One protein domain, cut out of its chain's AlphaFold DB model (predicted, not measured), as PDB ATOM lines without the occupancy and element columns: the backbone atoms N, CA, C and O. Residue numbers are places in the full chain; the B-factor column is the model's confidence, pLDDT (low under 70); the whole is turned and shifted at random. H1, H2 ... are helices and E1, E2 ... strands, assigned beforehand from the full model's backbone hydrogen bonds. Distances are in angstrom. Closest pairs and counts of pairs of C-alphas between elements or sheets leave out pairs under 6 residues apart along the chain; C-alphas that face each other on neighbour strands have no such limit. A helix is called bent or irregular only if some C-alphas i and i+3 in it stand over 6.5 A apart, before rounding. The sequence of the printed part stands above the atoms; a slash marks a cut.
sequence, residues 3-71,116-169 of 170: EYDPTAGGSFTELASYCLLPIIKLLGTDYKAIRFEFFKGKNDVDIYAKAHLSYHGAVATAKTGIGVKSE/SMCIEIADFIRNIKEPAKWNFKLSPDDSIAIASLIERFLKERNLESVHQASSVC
ATOM      1  N   GLU A   3     218.931 201.142 259.033       87.06
ATOM      2  CA  GLU A   3     219.774 202.347 258.976       87.06
ATOM      3  C   GLU A   3     219.642 203.134 257.659       87.06
ATOM      4  O   GLU A   3     219.935 204.323 257.622       87.06
ATOM      5  N   TYR A   4     219.171 202.487 256.588       89.56
ATOM      6  CA  TYR A   4     218.962 203.084 255.262       89.56
ATOM      7  C   TYR A   4     217.478 203.314 254.940       89.56
ATOM      8  O   TYR A   4     217.125 203.497 253.770       89.56
ATOM      9  N   ASP A   5     216.608 203.236 255.948       88.94
ATOM     10  CA  ASP A   5     215.185 203.528 255.810       88.94
ATOM     11  C   ASP A   5     214.967 205.052 255.695       88.94
ATOM     12  O   ASP A   5     215.401 205.785 256.583       88.94
ATOM     13  N   PRO A   6     214.299 205.561 254.647       84.50
ATOM     14  CA  PRO A   6     214.068 206.998 254.471       84.50
ATOM     15  C   PRO A   6     213.196 207.635 255.561       84.50
ATOM     16  O   PRO A   6     213.269 208.843 255.773       84.50
ATOM     17  N   THR A   7     212.388 206.847 256.272       83.88
ATOM     18  CA  THR A   7     211.463 207.358 257.294       83.88
ATOM     19  C   THR A   7     212.146 207.651 258.630       83.88
ATOM     20  O   THR A   7     211.751 208.588 259.319       83.88
ATOM     21  N   ALA A   8     213.171 206.874 258.997       83.62
ATOM     22  CA  ALA A   8     213.790 206.936 260.327       83.62
ATOM     23  C   ALA A   8     215.311 206.688 260.349       83.62
ATOM     24  O   ALA A   8     215.968 206.955 261.358       83.62
ATOM     25  N   GLY A   9     215.882 206.171 259.262       92.00
ATOM     26  CA  GLY A   9     217.310 205.905 259.120       92.00
ATOM     27  C   GLY A   9     218.123 207.158 258.795       92.00
ATOM     28  O   GLY A   9     217.583 208.256 258.612       92.00
ATOM     29  N   GLY A  10     219.442 206.988 258.723       95.12
ATOM     30  CA  GLY A  10     220.401 208.083 258.581       95.12
ATOM     31  C   GLY A  10     221.620 207.903 259.458       95.12
ATOM     32  O   GLY A  10     221.508 207.583 260.633       95.12
ATOM     33  N   SER A  11     222.806 208.179 258.927       95.50
ATOM     34  CA  SER A  11     224.032 208.176 259.724       95.50
ATOM     35  C   SER A  11     223.900 209.035 260.983       95.50
ATOM     36  O   SER A  11     224.364 208.642 262.051       95.50
ATOM     37  N   PHE A  12     223.235 210.185 260.874       96.06
ATOM     38  CA  PHE A  12     223.056 211.110 261.976       96.06
ATOM     39  C   PHE A  12     221.995 210.617 262.966       96.06
ATOM     40  O   PHE A  12     222.228 210.676 264.167       96.06
ATOM     41  N   THR A  13     220.862 210.071 262.512       94.62
ATOM     42  CA  THR A  13     219.841 209.536 263.436       94.62
ATOM     43  C   THR A  13     220.339 208.315 264.201       94.62
ATOM     44  O   THR A  13     219.998 208.144 265.368       94.62
ATOM     45  N   GLU A  14     221.186 207.503 263.571       93.81
ATOM     46  CA  GLU A  14     221.767 206.303 264.166       93.81
ATOM     47  C   GLU A  14     222.906 206.610 265.148       93.81
ATOM     48  O   GLU A  14     223.019 205.958 266.185       93.81
ATOM     49  N   LEU A  15     223.769 207.585 264.829       94.38
ATOM     50  CA  LEU A  15     225.058 207.745 265.515       94.38
ATOM     51  C   LEU A  15     225.244 209.089 266.235       94.38
ATOM     52  O   LEU A  15     226.158 209.210 267.055       94.38
ATOM     53  N   ALA A  16     224.423 210.109 265.962       95.69
ATOM     54  CA  ALA A  16     224.685 211.453 266.481       95.69
ATOM     55  C   ALA A  16     224.589 211.534 268.002       95.69
ATOM     56  O   ALA A  16     225.344 212.296 268.594       95.69
ATOM     57  N   SER A  17     223.723 210.749 268.648       94.62
ATOM     58  CA  SER A  17     223.615 210.737 270.112       94.62
ATOM     59  C   SER A  17     224.956 210.414 270.776       94.62
ATOM     60  O   SER A  17     225.363 211.122 271.695       94.62
ATOM     61  N   TYR A  18     225.696 209.432 270.247       91.31
ATOM     62  CA  TYR A  18     227.036 209.094 270.719       91.31
ATOM     63  C   TYR A  18     227.995 210.270 270.540       91.31
ATOM     64  O   TYR A  18     228.663 210.660 271.487       91.31
ATOM     65  N   CYS A  19     228.055 210.873 269.350       94.94
ATOM     66  CA  CYS A  19     229.003 211.954 269.064       94.94
ATOM     67  C   CYS A  19     228.664 213.283 269.756       94.94
ATOM     68  O   CYS A  19     229.570 214.045 270.092       94.94
ATOM     69  N   LEU A  20     227.380 213.580 269.956       96.94
ATOM     70  CA  LEU A  20     226.910 214.816 270.580       96.94
ATOM     71  C   LEU A  20     227.014 214.759 272.103       96.94
ATOM     72  O   LEU A  20     227.279 215.788 272.716       96.94
ATOM     73  N   LEU A  21     226.865 213.582 272.716       95.12
ATOM     74  CA  LEU A  21     226.944 213.437 274.168       95.12
ATOM     75  C   LEU A  21     228.222 214.045 274.779       95.12
ATOM     76  O   LEU A  21     228.079 214.907 275.642       95.12
ATOM     77  N   PRO A  22     229.458 213.702 274.358       94.81
ATOM     78  CA  PRO A  22     230.658 214.298 274.948       94.81
ATOM     79  C   PRO A  22     230.731 215.812 274.718       94.81
ATOM     80  O   PRO A  22     231.181 216.533 275.602       94.81
ATOM     81  N   ILE A  23     230.240 216.313 273.579       97.50
ATOM     82  CA  ILE A  23     230.192 217.753 273.292       97.50
ATOM     83  C   ILE A  23     229.295 218.458 274.313       97.50
ATOM     84  O   ILE A  23     229.729 219.410 274.956       97.50
ATOM     85  N   ILE A  24     228.075 217.953 274.508       97.19
ATOM     86  CA  ILE A  24     227.109 218.524 275.450       97.19
ATOM     87  C   ILE A  24     227.595 218.389 276.896       97.19
ATOM     88  O   ILE A  24     227.477 219.335 277.668       97.19
ATOM     89  N   LYS A  25     228.213 217.261 277.268       94.81
ATOM     90  CA  LYS A  25     228.748 217.072 278.627       94.81
ATOM     91  C   LYS A  25     229.916 217.999 278.953       94.81
ATOM     92  O   LYS A  25     230.049 218.380 280.111       94.81
ATOM     93  N   LEU A  26     230.759 218.336 277.975       95.31
ATOM     94  CA  LEU A  26     231.945 219.168 278.192       95.31
ATOM     95  C   LEU A  26     231.662 220.664 278.030       95.31
ATOM     96  O   LEU A  26     232.183 221.466 278.798       95.31
ATOM     97  N   LEU A  27     230.863 221.039 277.030       96.75
ATOM     98  CA  LEU A  27     230.636 222.439 276.653       96.75
ATOM     99  C   LEU A  27     229.251 222.961 277.061       96.75
ATOM    100  O   LEU A  27     228.993 224.160 276.964       96.75
ATOM    101  N   GLY A  28     228.365 222.082 277.528       95.62
ATOM    102  CA  GLY A  28     226.998 222.414 277.904       95.62
ATOM    103  C   GLY A  28     226.035 222.498 276.718       95.62
ATOM    104  O   GLY A  28     226.372 222.243 275.555       95.62
ATOM    105  N   THR A  29     224.796 222.869 277.034       96.44
ATOM    106  CA  THR A  29     223.673 222.944 276.088       96.44
ATOM    107  C   THR A  29     223.505 224.324 275.436       96.44
ATOM    108  O   THR A  29     222.786 224.433 274.446       96.44
ATOM    109  N   ASP A  30     224.193 225.368 275.924       96.25
ATOM    110  CA  ASP A  30     224.116 226.753 275.412       96.25
ATOM    111  C   ASP A  30     225.061 227.000 274.218       96.25
ATOM    112  O   ASP A  30     225.964 227.846 274.245       96.25
ATOM    113  N   TYR A  31     224.871 226.230 273.145       97.00
ATOM    114  CA  TYR A  31     225.532 226.491 271.865       97.00
ATOM    115  C   TYR A  31     224.888 227.700 271.164       97.00
ATOM    116  O   TYR A  31     223.676 227.905 271.203       97.00
ATOM    117  N   LYS A  32     225.701 228.511 270.482       97.81
ATOM    118  CA  LYS A  32     225.277 229.749 269.803       97.81
ATOM    119  C   LYS A  32     224.841 229.529 268.363       97.81
ATOM    120  O   LYS A  32     223.931 230.201 267.890       97.81
ATOM    121  N   ALA A  33     225.483 228.598 267.667       97.50
ATOM    122  CA  ALA A  33     225.154 228.279 266.285       97.50
ATOM    123  C   ALA A  33     225.439 226.811 265.982       97.50
ATOM    124  O   ALA A  33     226.302 226.193 266.612       97.50
ATOM    125  N   ILE A  34     224.724 226.288 264.988       97.62
ATOM    126  CA  ILE A  34     224.967 224.972 264.413       97.62
ATOM    127  C   ILE A  34     224.945 225.042 262.889       97.62
ATOM    128  O   ILE A  34     224.132 225.764 262.316       97.62
ATOM    129  N   ARG A  35     225.838 224.284 262.252       98.00
ATOM    130  CA  ARG A  35     225.846 224.033 260.810       98.00
ATOM    131  C   ARG A  35     225.975 222.541 260.554       98.00
ATOM    132  O   ARG A  35     226.814 221.893 261.184       98.00
ATOM    133  N   PHE A  36     225.204 222.026 259.607       98.12
ATOM    134  CA  PHE A  36     225.327 220.651 259.148       98.12
ATOM    135  C   PHE A  36     225.977 220.589 257.765       98.12
ATOM    136  O   PHE A  36     225.846 221.495 256.950       98.12
ATOM    137  N   GLU A  37     226.716 219.514 257.519       97.00
ATOM    138  CA  GLU A  37     227.228 219.141 256.200       97.00
ATOM    139  C   GLU A  37     227.001 217.643 256.047       97.00
ATOM    140  O   GLU A  37     227.464 216.874 256.889       97.00
ATOM    141  N   PHE A  38     226.296 217.196 255.014       96.12
ATOM    142  CA  PHE A  38     225.994 215.777 254.863       96.12
ATOM    143  C   PHE A  38     225.921 215.347 253.402       96.12
ATOM    144  O   PHE A  38     225.692 216.145 252.499       96.12
ATOM    145  N   PHE A  39     226.128 214.051 253.180       94.00
ATOM    146  CA  PHE A  39     225.951 213.403 251.887       94.00
ATOM    147  C   PHE A  39     224.863 212.354 251.995       94.00
ATOM    148  O   PHE A  39     224.849 211.551 252.933       94.00
ATOM    149  N   LYS A  40     223.987 212.322 250.997       93.06
ATOM    150  CA  LYS A  40     222.930 211.325 250.899       93.06
ATOM    151  C   LYS A  40     223.358 210.146 250.038       93.06
ATOM    152  O   LYS A  40     224.104 210.287 249.072       93.06
ATOM    153  N   GLY A  41     222.891 208.965 250.420       89.62
ATOM    154  CA  GLY A  41     223.008 207.750 249.628       89.62
ATOM    155  C   GLY A  41     221.865 207.610 248.623       89.62
ATOM    156  O   GLY A  41     221.022 208.489 248.471       89.62
ATOM    157  N   LYS A  42     221.791 206.442 247.975       84.06
ATOM    158  CA  LYS A  42     220.775 206.135 246.949       84.06
ATOM    159  C   LYS A  42     219.323 206.209 247.442       84.06
ATOM    160  O   LYS A  42     218.433 206.424 246.633       84.06
ATOM    161  N   ASN A  43     219.094 206.036 248.742       86.00
ATOM    162  CA  ASN A  43     217.759 206.043 249.346       86.00
ATOM    163  C   ASN A  43     217.348 207.429 249.880       86.00
ATOM    164  O   ASN A  43     216.432 207.499 250.690       86.00
ATOM    165  N   ASP A  44     218.057 208.505 249.507       87.44
ATOM    166  CA  ASP A  44     217.859 209.876 250.030       87.44
ATOM    167  C   ASP A  44     218.084 210.011 251.557       87.44
ATOM    168  O   ASP A  44     217.739 211.002 252.197       87.44
ATOM    169  N   VAL A  45     218.735 209.010 252.145       92.81
ATOM    170  CA  VAL A  45     219.155 208.964 253.550       92.81
ATOM    171  C   VAL A  45     220.599 209.436 253.663       92.81
ATOM    172  O   VAL A  45     221.429 209.064 252.830       92.81
ATOM    173  N   ASP A  46     220.932 210.220 254.690       95.19
ATOM    174  CA  ASP A  46     222.316 210.633 254.929       95.19
ATOM    175  C   ASP A  46     223.202 209.419 255.255       95.19
ATOM    176  O   ASP A  46     222.919 208.633 256.155       95.19
ATOM    177  N   ILE A  47     224.287 209.251 254.503       95.69
ATOM    178  CA  ILE A  47     225.268 208.169 254.700       95.69
ATOM    179  C   ILE A  47     226.531 208.653 255.413       95.69
ATOM    180  O   ILE A  47     227.309 207.831 255.908       95.69
ATOM    181  N   TYR A  48     226.720 209.972 255.454       96.00
ATOM    182  CA  TYR A  48     227.765 210.677 256.175       96.00
ATOM    183  C   TYR A  48     227.267 212.072 256.538       96.00
ATOM    184  O   TYR A  48     226.704 212.752 255.679       96.00
ATOM    185  N   ALA A  49     227.511 212.511 257.768       96.56
ATOM    186  CA  ALA A  49     227.161 213.849 258.213       96.56
ATOM    187  C   ALA A  49     228.199 214.411 259.189       96.56
ATOM    188  O   ALA A  49     228.881 213.686 259.919       96.56
ATOM    189  N   LYS A  50     228.307 215.736 259.207       97.50
ATOM    190  CA  LYS A  50     229.026 216.518 260.201       97.50
ATOM    191  C   LYS A  50     228.090 217.551 260.796       97.50
ATOM    192  O   LYS A  50     227.324 218.182 260.074       97.50
ATOM    193  N   ALA A  51     228.208 217.755 262.098       98.12
ATOM    194  CA  ALA A  51     227.579 218.868 262.793       98.12
ATOM    195  C   ALA A  51     228.667 219.726 263.430       98.12
ATOM    196  O   ALA A  51     229.478 219.217 264.204       98.12
ATOM    197  N   HIS A  52     228.673 221.015 263.112       98.44
ATOM    198  CA  HIS A  52     229.587 222.004 263.665       98.44
ATOM    199  C   HIS A  52     228.832 222.878 264.655       98.44
ATOM    200  O   HIS A  52     227.918 223.596 264.261       98.44
ATOM    201  N   LEU A  53     229.218 222.827 265.928       98.50
ATOM    202  CA  LEU A  53     228.629 223.629 266.994       98.50
ATOM    203  C   LEU A  53     229.603 224.736 267.389       98.50
ATOM    204  O   LEU A  53     230.792 224.482 267.579       98.50
ATOM    205  N   SER A  54     229.096 225.959 267.520       98.31
ATOM    206  CA  SER A  54     229.866 227.113 268.000       98.31
ATOM    207  C   SER A  54     229.351 227.565 269.359       98.31
ATOM    208  O   SER A  54     228.146 227.716 269.544       98.31
ATOM    209  N   TYR A  55     230.265 227.817 270.289       98.12
ATOM    210  CA  TYR A  55     230.019 228.324 271.640       98.12
ATOM    211  C   TYR A  55     230.737 229.670 271.823       98.12
ATOM    212  O   TYR A  55     231.506 230.088 270.961       98.12
ATOM    213  N   HIS A  56     230.522 230.355 272.952       94.75
ATOM    214  CA  HIS A  56     231.131 231.673 273.209       94.75
ATOM    215  C   HIS A  56     232.679 231.670 273.194       94.75
ATOM    216  O   HIS A  56     233.280 232.701 272.920       94.75
ATOM    217  N   GLY A  57     233.326 230.523 273.427       95.31
ATOM    218  CA  GLY A  57     234.791 230.392 273.401       95.31
ATOM    219  C   GLY A  57     235.293 229.013 272.971       95.31
ATOM    220  O   GLY A  57     236.426 228.654 273.269       95.31
ATOM    221  N   ALA A  58     234.449 228.217 272.316       97.81
ATOM    222  CA  ALA A  58     234.791 226.867 271.885       97.81
ATOM    223  C   ALA A  58     234.043 226.505 270.601       97.81
ATOM    224  O   ALA A  58     232.983 227.054 270.297       97.81
ATOM    225  N   VAL A  59     234.583 225.541 269.866       98.06
ATOM    226  CA  VAL A  59     233.915 224.918 268.724       98.06
ATOM    227  C   VAL A  59     233.981 223.412 268.882       98.06
ATOM    228  O   VAL A  59     234.947 222.876 269.424       98.06
ATOM    229  N   ALA A  60     232.958 222.723 268.398       98.38
ATOM    230  CA  ALA A  60     232.907 221.274 268.425       98.38
ATOM    231  C   ALA A  60     232.424 220.730 267.085       98.38
ATOM    232  O   ALA A  60     231.676 221.384 266.358       98.38
ATOM    233  N   THR A  61     232.883 219.530 266.739       97.94
ATOM    234  CA  THR A  61     232.468 218.844 265.514       97.94
ATOM    235  C   THR A  61     232.113 217.400 265.825       97.94
ATOM    236  O   THR A  61     232.965 216.640 266.281       97.94
ATOM    237  N   ALA A  62     230.878 217.013 265.524       97.06
ATOM    238  CA  ALA A  62     230.454 215.619 265.481       97.06
ATOM    239  C   ALA A  62     230.543 215.105 264.041       97.06
ATOM    240  O   ALA A  62     230.241 215.847 263.106       97.06
ATOM    241  N   LYS A  63     230.955 213.846 263.857       96.06
ATOM    242  CA  LYS A  63     231.011 213.177 262.550       96.06
ATOM    243  C   LYS A  63     230.319 211.824 262.651       96.06
ATOM    244  O   LYS A  63     230.669 211.036 263.523       96.06
ATOM    245  N   THR A  64     229.396 211.549 261.744       95.62
ATOM    246  CA  THR A  64     228.669 210.279 261.660       95.62
ATOM    247  C   THR A  64     228.809 209.695 260.263       95.62
ATOM    248  O   THR A  64     228.921 210.430 259.283       95.62
ATOM    249  N   GLY A  65     228.820 208.369 260.150       94.25
ATOM    250  CA  GLY A  65     228.934 207.707 258.856       94.25
ATOM    251  C   GLY A  65     228.536 206.240 258.917       94.25
ATOM    252  O   GLY A  65     229.098 205.485 259.702       94.25
ATOM    253  N   ILE A  66     227.592 205.852 258.059       93.62
ATOM    254  CA  ILE A  66     227.200 204.448 257.827       93.62
ATOM    255  C   ILE A  66     227.661 203.954 256.448       93.62
ATOM    256  O   ILE A  66     227.892 202.763 256.264       93.62
ATOM    257  N   GLY A  67     227.855 204.869 255.487       91.94
ATOM    258  CA  GLY A  67     228.377 204.568 254.147       91.94
ATOM    259  C   GLY A  67     229.818 205.025 253.914       91.94
ATOM    260  O   GLY A  67     230.367 204.787 252.841       91.94
ATOM    261  N   VAL A  68     230.442 205.677 254.901       89.62
ATOM    262  CA  VAL A  68     231.819 206.185 254.827       89.62
ATOM    263  C   VAL A  68     232.580 205.751 256.071       89.62
ATOM    264  O   VAL A  68     232.149 206.019 257.192       89.62
ATOM    265  N   LYS A  69     233.737 205.108 255.880       86.81
ATOM    266  CA  LYS A  69     234.666 204.808 256.973       86.81
ATOM    267  C   LYS A  69     235.530 206.034 257.253       86.81
ATOM    268  O   LYS A  69     236.170 206.562 256.349       86.81
ATOM    269  N   SER A  70     235.548 206.463 258.507       83.31
ATOM    270  CA  SER A  70     236.378 207.557 259.007       83.31
ATOM    271  C   SER A  70     237.009 207.128 260.322       83.31
ATOM    272  O   SER A  70     236.437 206.311 261.044       83.31
ATOM    273  N   GLU A  71     238.157 207.716 260.646       86.00
ATOM    274  CA  GLU A  71     238.742 207.603 261.980       86.00
ATOM    275  C   GLU A  71     237.718 208.068 263.026       86.00
ATOM    276  O   GLU A  71     237.065 209.105 262.850       86.00
ATOM    277  N   SER A 116     228.847 197.960 278.284       70.81
ATOM    278  CA  SER A 116     228.265 199.312 278.433       70.81
ATOM    279  C   SER A 116     226.797 199.285 278.873       70.81
ATOM    280  O   SER A 116     226.415 199.971 279.820       70.81
ATOM    281  N   MET A 117     226.007 198.391 278.276       77.50
ATOM    282  CA  MET A 117     224.588 198.208 278.586       77.50
ATOM    283  C   MET A 117     224.330 197.840 280.056       77.50
ATOM    284  O   MET A 117     223.347 198.283 280.644       77.50
ATOM    285  N   CYS A 118     225.208 197.056 280.689       82.62
ATOM    286  CA  CYS A 118     225.034 196.681 282.094       82.62
ATOM    287  C   CYS A 118     225.175 197.892 283.026       82.62
ATOM    288  O   CYS A 118     224.469 197.974 284.030       82.62
ATOM    289  N   ILE A 119     226.057 198.837 282.686       80.88
ATOM    290  CA  ILE A 119     226.253 200.073 283.453       80.88
ATOM    291  C   ILE A 119     225.039 200.986 283.289       80.88
ATOM    292  O   ILE A 119     224.527 201.494 284.284       80.88
ATOM    293  N   GLU A 120     224.532 201.135 282.064       84.44
ATOM    294  CA  GLU A 120     223.330 201.929 281.782       84.44
ATOM    295  C   GLU A 120     222.097 201.382 282.516       84.44
ATOM    296  O   GLU A 120     221.367 202.143 283.151       84.44
ATOM    297  N   ILE A 121     221.898 200.058 282.518       87.81
ATOM    298  CA  ILE A 121     220.808 199.409 283.266       87.81
ATOM    299  C   ILE A 121     220.981 199.608 284.776       87.81
ATOM    300  O   ILE A 121     220.006 199.900 285.474       87.81
ATOM    301  N   ALA A 122     222.201 199.467 285.302       87.19
ATOM    302  CA  ALA A 122     222.468 199.696 286.719       87.19
ATOM    303  C   ALA A 122     222.163 201.148 287.123       87.19
ATOM    304  O   ALA A 122     221.519 201.380 288.149       87.19
ATOM    305  N   ASP A 123     222.559 202.119 286.293       85.56
ATOM    306  CA  ASP A 123     222.247 203.533 286.500       85.56
ATOM    307  C   ASP A 123     220.739 203.814 286.393       85.56
ATOM    308  O   ASP A 123     220.210 204.585 287.195       85.56
ATOM    309  N   PHE A 124     220.030 203.156 285.473       88.75
ATOM    310  CA  PHE A 124     218.575 203.254 285.349       88.75
ATOM    311  C   PHE A 124     217.854 202.736 286.602       88.75
ATOM    312  O   PHE A 124     217.031 203.444 287.185       88.75
ATOM    313  N   ILE A 125     218.209 201.536 287.078       89.75
ATOM    314  CA  ILE A 125     217.648 200.957 288.311       89.75
ATOM    315  C   ILE A 125     217.942 201.860 289.513       89.75
ATOM    316  O   ILE A 125     217.071 202.069 290.360       89.75
ATOM    317  N   ARG A 126     219.156 202.416 289.595       86.19
ATOM    318  CA  ARG A 126     219.537 203.361 290.648       86.19
ATOM    319  C   ARG A 126     218.658 204.612 290.627       86.19
ATOM    320  O   ARG A 126     218.173 205.008 291.680       86.19
ATOM    321  N   ASN A 127     218.401 205.188 289.453       85.69
ATOM    322  CA  ASN A 127     217.541 206.366 289.315       85.69
ATOM    323  C   ASN A 127     216.082 206.086 289.731       85.69
ATOM    324  O   ASN A 127     215.444 206.968 290.297       85.69
ATOM    325  N   ILE A 128     215.561 204.871 289.507       88.12
ATOM    326  CA  ILE A 128     214.226 204.470 289.997       88.12
ATOM    327  C   ILE A 128     214.197 204.395 291.528       88.12
ATOM    328  O   ILE A 128     213.229 204.819 292.154       88.12
ATOM    329  N   LYS A 129     215.246 203.828 292.137       88.44
ATOM    330  CA  LYS A 129     215.318 203.621 293.591       88.44
ATOM    331  C   LYS A 129     215.613 204.905 294.364       88.44
ATOM    332  O   LYS A 129     215.146 205.053 295.489       88.44
ATOM    333  N   GLU A 130     216.388 205.815 293.781       85.81
ATOM    334  CA  GLU A 130     216.887 207.027 294.439       85.81
ATOM    335  C   GLU A 130     216.594 208.298 293.613       85.81
ATOM    336  O   GLU A 130     217.518 209.042 293.278       85.81
ATOM    337  N   PRO A 131     215.319 208.603 293.295       72.50
ATOM    338  CA  PRO A 131     214.959 209.678 292.362       72.50
ATOM    339  C   PRO A 131     215.340 211.083 292.853       72.50
ATOM    340  O   PRO A 131     215.487 212.001 292.052       72.50
ATOM    341  N   ALA A 132     215.534 211.263 294.164       63.19
ATOM    342  CA  ALA A 132     215.961 212.532 294.753       63.19
ATOM    343  C   ALA A 132     217.455 212.846 294.526       63.19
ATOM    344  O   ALA A 132     217.883 213.975 294.769       63.19
ATOM    345  N   LYS A 133     218.264 211.880 294.065       66.69
ATOM    346  CA  LYS A 133     219.663 212.130 293.702       66.69
ATOM    347  C   LYS A 133     219.743 212.497 292.227       66.69
ATOM    348  O   LYS A 133     219.509 211.669 291.353       66.69
ATOM    349  N   TRP A 134     220.115 213.744 291.955       59.69
ATOM    350  CA  TRP A 134     220.397 214.197 290.597       59.69
ATOM    351  C   TRP A 134     221.525 213.361 289.988       59.69
ATOM    352  O   TRP A 134     222.649 213.339 290.494       59.69
ATOM    353  N   ASN A 135     221.228 212.659 288.896       67.12
ATOM    354  CA  ASN A 135     222.228 211.884 288.181       67.12
ATOM    355  C   ASN A 135     222.941 212.789 287.171       67.12
ATOM    356  O   ASN A 135     222.439 213.061 286.085       67.12
ATOM    357  N   PHE A 136     224.139 213.244 287.536       74.75
ATOM    358  CA  PHE A 136     224.973 214.105 286.695       74.75
ATOM    359  C   PHE A 136     225.446 213.431 285.394       74.75
ATOM    360  O   PHE A 136     225.942 214.122 284.501       74.75
ATOM    361  N   LYS A 137     225.329 212.098 285.275       83.31
ATOM    362  CA  LYS A 137     225.824 211.340 284.115       83.31
ATOM    363  C   LYS A 137     225.048 211.666 282.835       83.31
ATOM    364  O   LYS A 137     225.673 211.886 281.804       83.31
ATOM    365  N   LEU A 138     223.717 211.741 282.917       87.31
ATOM    366  CA  LEU A 138     222.831 212.136 281.818       87.31
ATOM    367  C   LEU A 138     221.602 212.843 282.398       87.31
ATOM    368  O   LEU A 138     220.750 212.204 283.017       87.31
ATOM    369  N   SER A 139     221.535 214.159 282.220       89.75
ATOM    370  CA  SER A 139     220.407 214.969 282.680       89.75
ATOM    371  C   SER A 139     219.286 215.035 281.629       89.75
ATOM    372  O   SER A 139     219.530 214.773 280.446       89.75
ATOM    373  N   PRO A 140     218.051 215.409 282.020       90.75
ATOM    374  CA  PRO A 140     216.989 215.703 281.059       90.75
ATOM    375  C   PRO A 140     217.400 216.768 280.035       90.75
ATOM    376  O   PRO A 140     217.132 216.592 278.850       90.75
ATOM    377  N   ASP A 141     218.113 217.812 280.467       93.56
ATOM    378  CA  ASP A 141     218.575 218.895 279.591       93.56
ATOM    379  C   ASP A 141     219.584 218.399 278.548       93.56
ATOM    380  O   ASP A 141     219.487 218.777 277.380       93.56
ATOM    381  N   ASP A 142     220.497 217.495 278.936       94.69
ATOM    382  CA  ASP A 142     221.426 216.845 278.000       94.69
ATOM    383  C   ASP A 142     220.638 216.110 276.897       94.69
ATOM    384  O   ASP A 142     220.902 216.270 275.705       94.69
ATOM    385  N   SER A 143     219.629 215.328 277.302       94.62
ATOM    386  CA  SER A 143     218.794 214.536 276.392       94.62
ATOM    387  C   SER A 143     217.959 215.417 275.457       94.62
ATOM    388  O   SER A 143     217.950 215.207 274.243       94.62
ATOM    389  N   ILE A 144     217.309 216.450 276.001       96.94
ATOM    390  CA  ILE A 144     216.500 217.406 275.234       96.94
ATOM    391  C   ILE A 144     217.370 218.148 274.216       96.94
ATOM    392  O   ILE A 144     216.953 218.315 273.066       96.94
ATOM    393  N   ALA A 145     218.581 218.562 274.594       97.38
ATOM    394  CA  ALA A 145     219.497 219.243 273.687       97.38
ATOM    395  C   ALA A 145     219.911 218.340 272.515       97.38
ATOM    396  O   ALA A 145     219.812 218.758 271.361       97.38
ATOM    397  N   ILE A 146     220.306 217.092 272.790       97.75
ATOM    398  CA  ILE A 146     220.680 216.116 271.753       97.75
ATOM    399  C   ILE A 146     219.492 215.830 270.826       97.75
ATOM    400  O   ILE A 146     219.639 215.894 269.605       97.75
ATOM    401  N   ALA A 147     218.304 215.576 271.381       97.56
ATOM    402  CA  ALA A 147     217.098 215.328 270.594       97.56
ATOM    403  C   ALA A 147     216.736 216.529 269.704       97.56
ATOM    404  O   ALA A 147     216.442 216.357 268.523       97.56
ATOM    405  N   SER A 148     216.838 217.751 270.234       97.38
ATOM    406  CA  SER A 148     216.579 218.984 269.479       97.38
ATOM    407  C   SER A 148     217.572 219.184 268.330       97.38
ATOM    408  O   SER A 148     217.197 219.662 267.260       97.38
ATOM    409  N   LEU A 149     218.841 218.815 268.526       97.81
ATOM    410  CA  LEU A 149     219.871 218.871 267.487       97.81
ATOM    411  C   LEU A 149     219.591 217.873 266.357       97.81
ATOM    412  O   LEU A 149     219.690 218.237 265.185       97.81
ATOM    413  N   ILE A 150     219.190 216.646 266.699       97.25
ATOM    414  CA  ILE A 150     218.786 215.624 265.721       97.25
ATOM    415  C   ILE A 150     217.528 216.071 264.965       97.25
ATOM    416  O   ILE A 150     217.465 215.941 263.744       97.25
ATOM    417  N   GLU A 151     216.548 216.657 265.655       96.94
ATOM    418  CA  GLU A 151     215.335 217.177 265.018       96.94
ATOM    419  C   GLU A 151     215.651 218.310 264.024       96.94
ATOM    420  O   GLU A 151     215.127 218.328 262.908       96.94
ATOM    421  N   ARG A 152     216.543 219.239 264.395       96.75
ATOM    422  CA  ARG A 152     217.014 220.307 263.498       96.75
ATOM    423  C   ARG A 152     217.711 219.743 262.262       96.75
ATOM    424  O   ARG A 152     217.400 220.183 261.158       96.75
ATOM    425  N   PHE A 153     218.586 218.752 262.436       96.94
ATOM    426  CA  PHE A 153     219.236 218.069 261.318       96.94
ATOM    427  C   PHE A 153     218.215 217.449 260.356       96.94
ATOM    428  O   PHE A 153     218.300 217.650 259.148       96.94
ATOM    429  N   LEU A 154     217.214 216.733 260.881       94.88
ATOM    430  CA  LEU A 154     216.179 216.099 260.061       94.88
ATOM    431  C   LEU A 154     215.367 217.118 259.253       94.88
ATOM    432  O   LEU A 154     215.069 216.871 258.086       94.88
ATOM    433  N   LYS A 155     215.043 218.273 259.849       94.94
ATOM    434  CA  LYS A 155     214.375 219.379 259.145       94.94
ATOM    435  C   LYS A 155     215.212 219.858 257.953       94.94
ATOM    436  O   LYS A 155     214.677 219.970 256.856       94.94
ATOM    437  N   GLU A 156     216.514 220.070 258.138       94.31
ATOM    438  CA  GLU A 156     217.426 220.520 257.074       94.31
ATOM    439  C   GLU A 156     217.615 219.463 255.972       94.31
ATOM    440  O   GLU A 156     217.436 219.758 254.789       94.31
ATOM    441  N   ARG A 157     217.851 218.202 256.356       92.25
ATOM    442  CA  ARG A 157     217.986 217.066 255.427       92.25
ATOM    443  C   ARG A 157     216.772 216.912 254.511       92.25
ATOM    444  O   ARG A 157     216.929 216.647 253.315       92.25
ATOM    445  N   ASN A 158     215.574 217.085 255.069       89.81
ATOM    446  CA  ASN A 158     214.320 216.973 254.329       89.81
ATOM    447  C   ASN A 158     214.076 218.186 253.413       89.81
ATOM    448  O   ASN A 158     213.533 218.022 252.322       89.81
ATOM    449  N   LEU A 159     214.497 219.394 253.808       87.94
ATOM    450  CA  LEU A 159     214.396 220.586 252.955       87.94
ATOM    451  C   LEU A 159     215.268 220.468 251.697       87.94
ATOM    452  O   LEU A 159     214.810 220.837 250.613       87.94
ATOM    453  N   GLU A 160     216.476 219.904 251.805       78.00
ATOM    454  CA  GLU A 160     217.327 219.643 250.635       78.00
ATOM    455  C   GLU A 160     216.696 218.646 249.650       78.00
ATOM    456  O   GLU A 160     216.816 218.836 248.438       78.00
ATOM    457  N   SER A 161     215.978 217.623 250.140       71.06
ATOM    458  CA  SER A 161     215.244 216.679 249.273       71.06
ATOM    459  C   SER A 161     214.216 217.407 248.398       71.06
ATOM    460  O   SER A 161     214.088 217.126 247.207       71.06
ATOM    461  N   VAL A 162     213.501 218.379 248.977       65.62
ATOM    462  CA  VAL A 162     212.456 219.149 248.281       65.62
ATOM    463  C   VAL A 162     213.050 220.093 247.232       65.62
ATOM    464  O   VAL A 162     212.492 220.239 246.140       65.62
ATOM    465  N   HIS A 163     214.196 220.714 247.524       60.84
ATOM    466  CA  HIS A 163     214.860 221.625 246.587       60.84
ATOM    467  C   HIS A 163     215.456 220.868 245.393       60.84
ATOM    468  O   HIS A 163     215.275 221.300 244.254       60.84
ATOM    469  N   GLN A 164     216.076 219.703 245.623       57.41
ATOM    470  CA  GLN A 164     216.570 218.854 244.533       57.41
ATOM    471  C   GLN A 164     215.427 218.352 243.636       57.41
ATOM    472  O   GLN A 164     215.540 218.430 242.413       57.41
ATOM    473  N   ALA A 165     214.295 217.933 244.213       57.78
ATOM    474  CA  ALA A 165     213.127 217.499 243.441       57.78
ATOM    475  C   ALA A 165     212.519 218.625 242.580       57.78
ATOM    476  O   ALA A 165     212.063 218.376 241.467       57.78
ATOM    477  N   SER A 166     212.555 219.869 243.066       49.69
ATOM    478  CA  SER A 166     212.032 221.039 242.347       49.69
ATOM    479  C   SER A 166     212.951 221.499 241.206       49.69
ATOM    480  O   SER A 166     212.463 221.988 240.194       49.69
ATOM    481  N   SER A 167     214.270 221.307 241.333       51.44
ATOM    482  CA  SER A 167     215.251 221.648 240.286       51.44
ATOM    483  C   SER A 167     215.344 220.647 239.127       51.44
ATOM    484  O   SER A 167     215.870 220.993 238.078       51.44
ATOM    485  N   VAL A 168     214.856 219.415 239.304       50.31
ATOM    486  CA  VAL A 168     214.850 218.375 238.253       50.31
ATOM    487  C   VAL A 168     213.588 218.452 237.379       50.31
ATOM    488  O   VAL A 168     213.566 217.925 236.271       50.31
ATOM    489  N   CYS A 169     212.539 219.124 237.861       46.94
ATOM    490  CA  CYS A 169     211.259 219.287 237.166       46.94
ATOM    491  C   CYS A 169     211.123 220.622 236.400       46.94
ATOM    492  O   CYS A 169     210.027 220.915 235.919       46.94
TER     493      CYS A 169
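Overview. This is residues 3 to 71 and 116 to 169 of the 170 residues of an uncharacterized protein of Candidatus Entotheonella factor (UniProt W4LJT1). A small three-stranded sheet, E1, E2 and E3, has two helices over one face and no named helix over the other: H1 runs along it over E3, and the long H3 slants over E1 and E2. H3 makes much of the length and sticks out past the sheet with residues 162 to 168, while H2 lies away from the sheet at the other end of the long axis, joined to H3 by residues 130 to 139. The printed part has 123 residues, with three named helices and three named strands in the order H1 E1 E2 E3 H2 H3; the class is mixed, helices and strands, and the sheet's order is E1 - E2 - E3, all antiparallel. The whole is only just loose, close to compact, with a radius of gyration of the C-alphas of 16.8 A, and its elongated outline spans 59 by 34 by 27 A.

Along the chain. In the sheet, E1 is residues 33 to 40, 23.0 A from first to last C-alpha, E2 is residues 46 to 54, 22.3 A, and E3 is residues 59 to 65, 20.5 A. H1, residues 11 to 27, begins with C-alpha 11 at (224.032, 208.176, 259.724) and is 23.1 A long. It is irregular, with C-alphas 14 and 17 lying 7.6 A apart, and it has a kink of 43 degrees near residue 18. H3, residues 140 to 168, is the longest helix at 42.9 A, from C-alpha 140 at (216.989, 215.703, 281.059) to C-alpha 168 at (214.850, 218.375, 238.253). H2, residues 116 to 129, is 20.4 A long.

Arrangement. The three strands form a meander, each strand the antiparallel neighbour of the one before, with E1 and E3 as edge strands. The hairpin E1 and E2 has an angle of 167 degrees between directions, and N 37 and O 50, at 2.9 A, and N 50 and O 37, at 2.7 A, are within hydrogen-bond range. The hairpin E2 and E3 has an angle of 173 degrees, with N 51 and O 62 at 3.0 A and N 62 and O 51 at 2.9 A. H1 and H3 are on the same face of the sheet, giving two layers, helices on one face of a sheet. H1 has a height over the sheet of 7.1 A and lies over E3 and only just over E2, where 3 of its C-alphas fall; it runs along the strands, at 23 degrees to E3 on the local plane. The closest C-alphas of H1 and E3 are those of Ser 11 and Gly 65, 5.0 A apart. H3, at a height over the sheet of 8.9 A, lies over E1 and E2 and runs slantwise to the strands, at 51 degrees to E2 on the local plane. The closest C-alphas of H3 and E1 are those of Phe 36 and Phe 153, 7.0 A apart. H3 touches H1 with its residues 142 to 153 alone, at a steep tilt of 43 degrees, opposite ways; the closest C-alphas are those of Ser 17 and Ile 146, 6.3 A apart. H2 is not on the sheet and is apart from H1 and H3. Every O i to N i+4 pair is within hydrogen-bond range in H2 and H3, and 9 of 13 are in H1.

Size, cuts and confidence. The two C-alphas farthest apart are those of Glu 130 and Cys 169, at 58.8 A. Residues 116 to 122 of H2, residues 128 to 134, and residues 162 to 169 stand free; the body without them spans 42 by 37 by 28 A. Residues 72 to 115 are not printed, and C-alphas 71 and 116 are 21.2 A apart across this cut. Of the links that are printed whole, that from H2 to H3 is short and the others are tight. The mean pLDDT of the printed part is 88.7, and residues 132 to 135 and 162 to 169 are under 70.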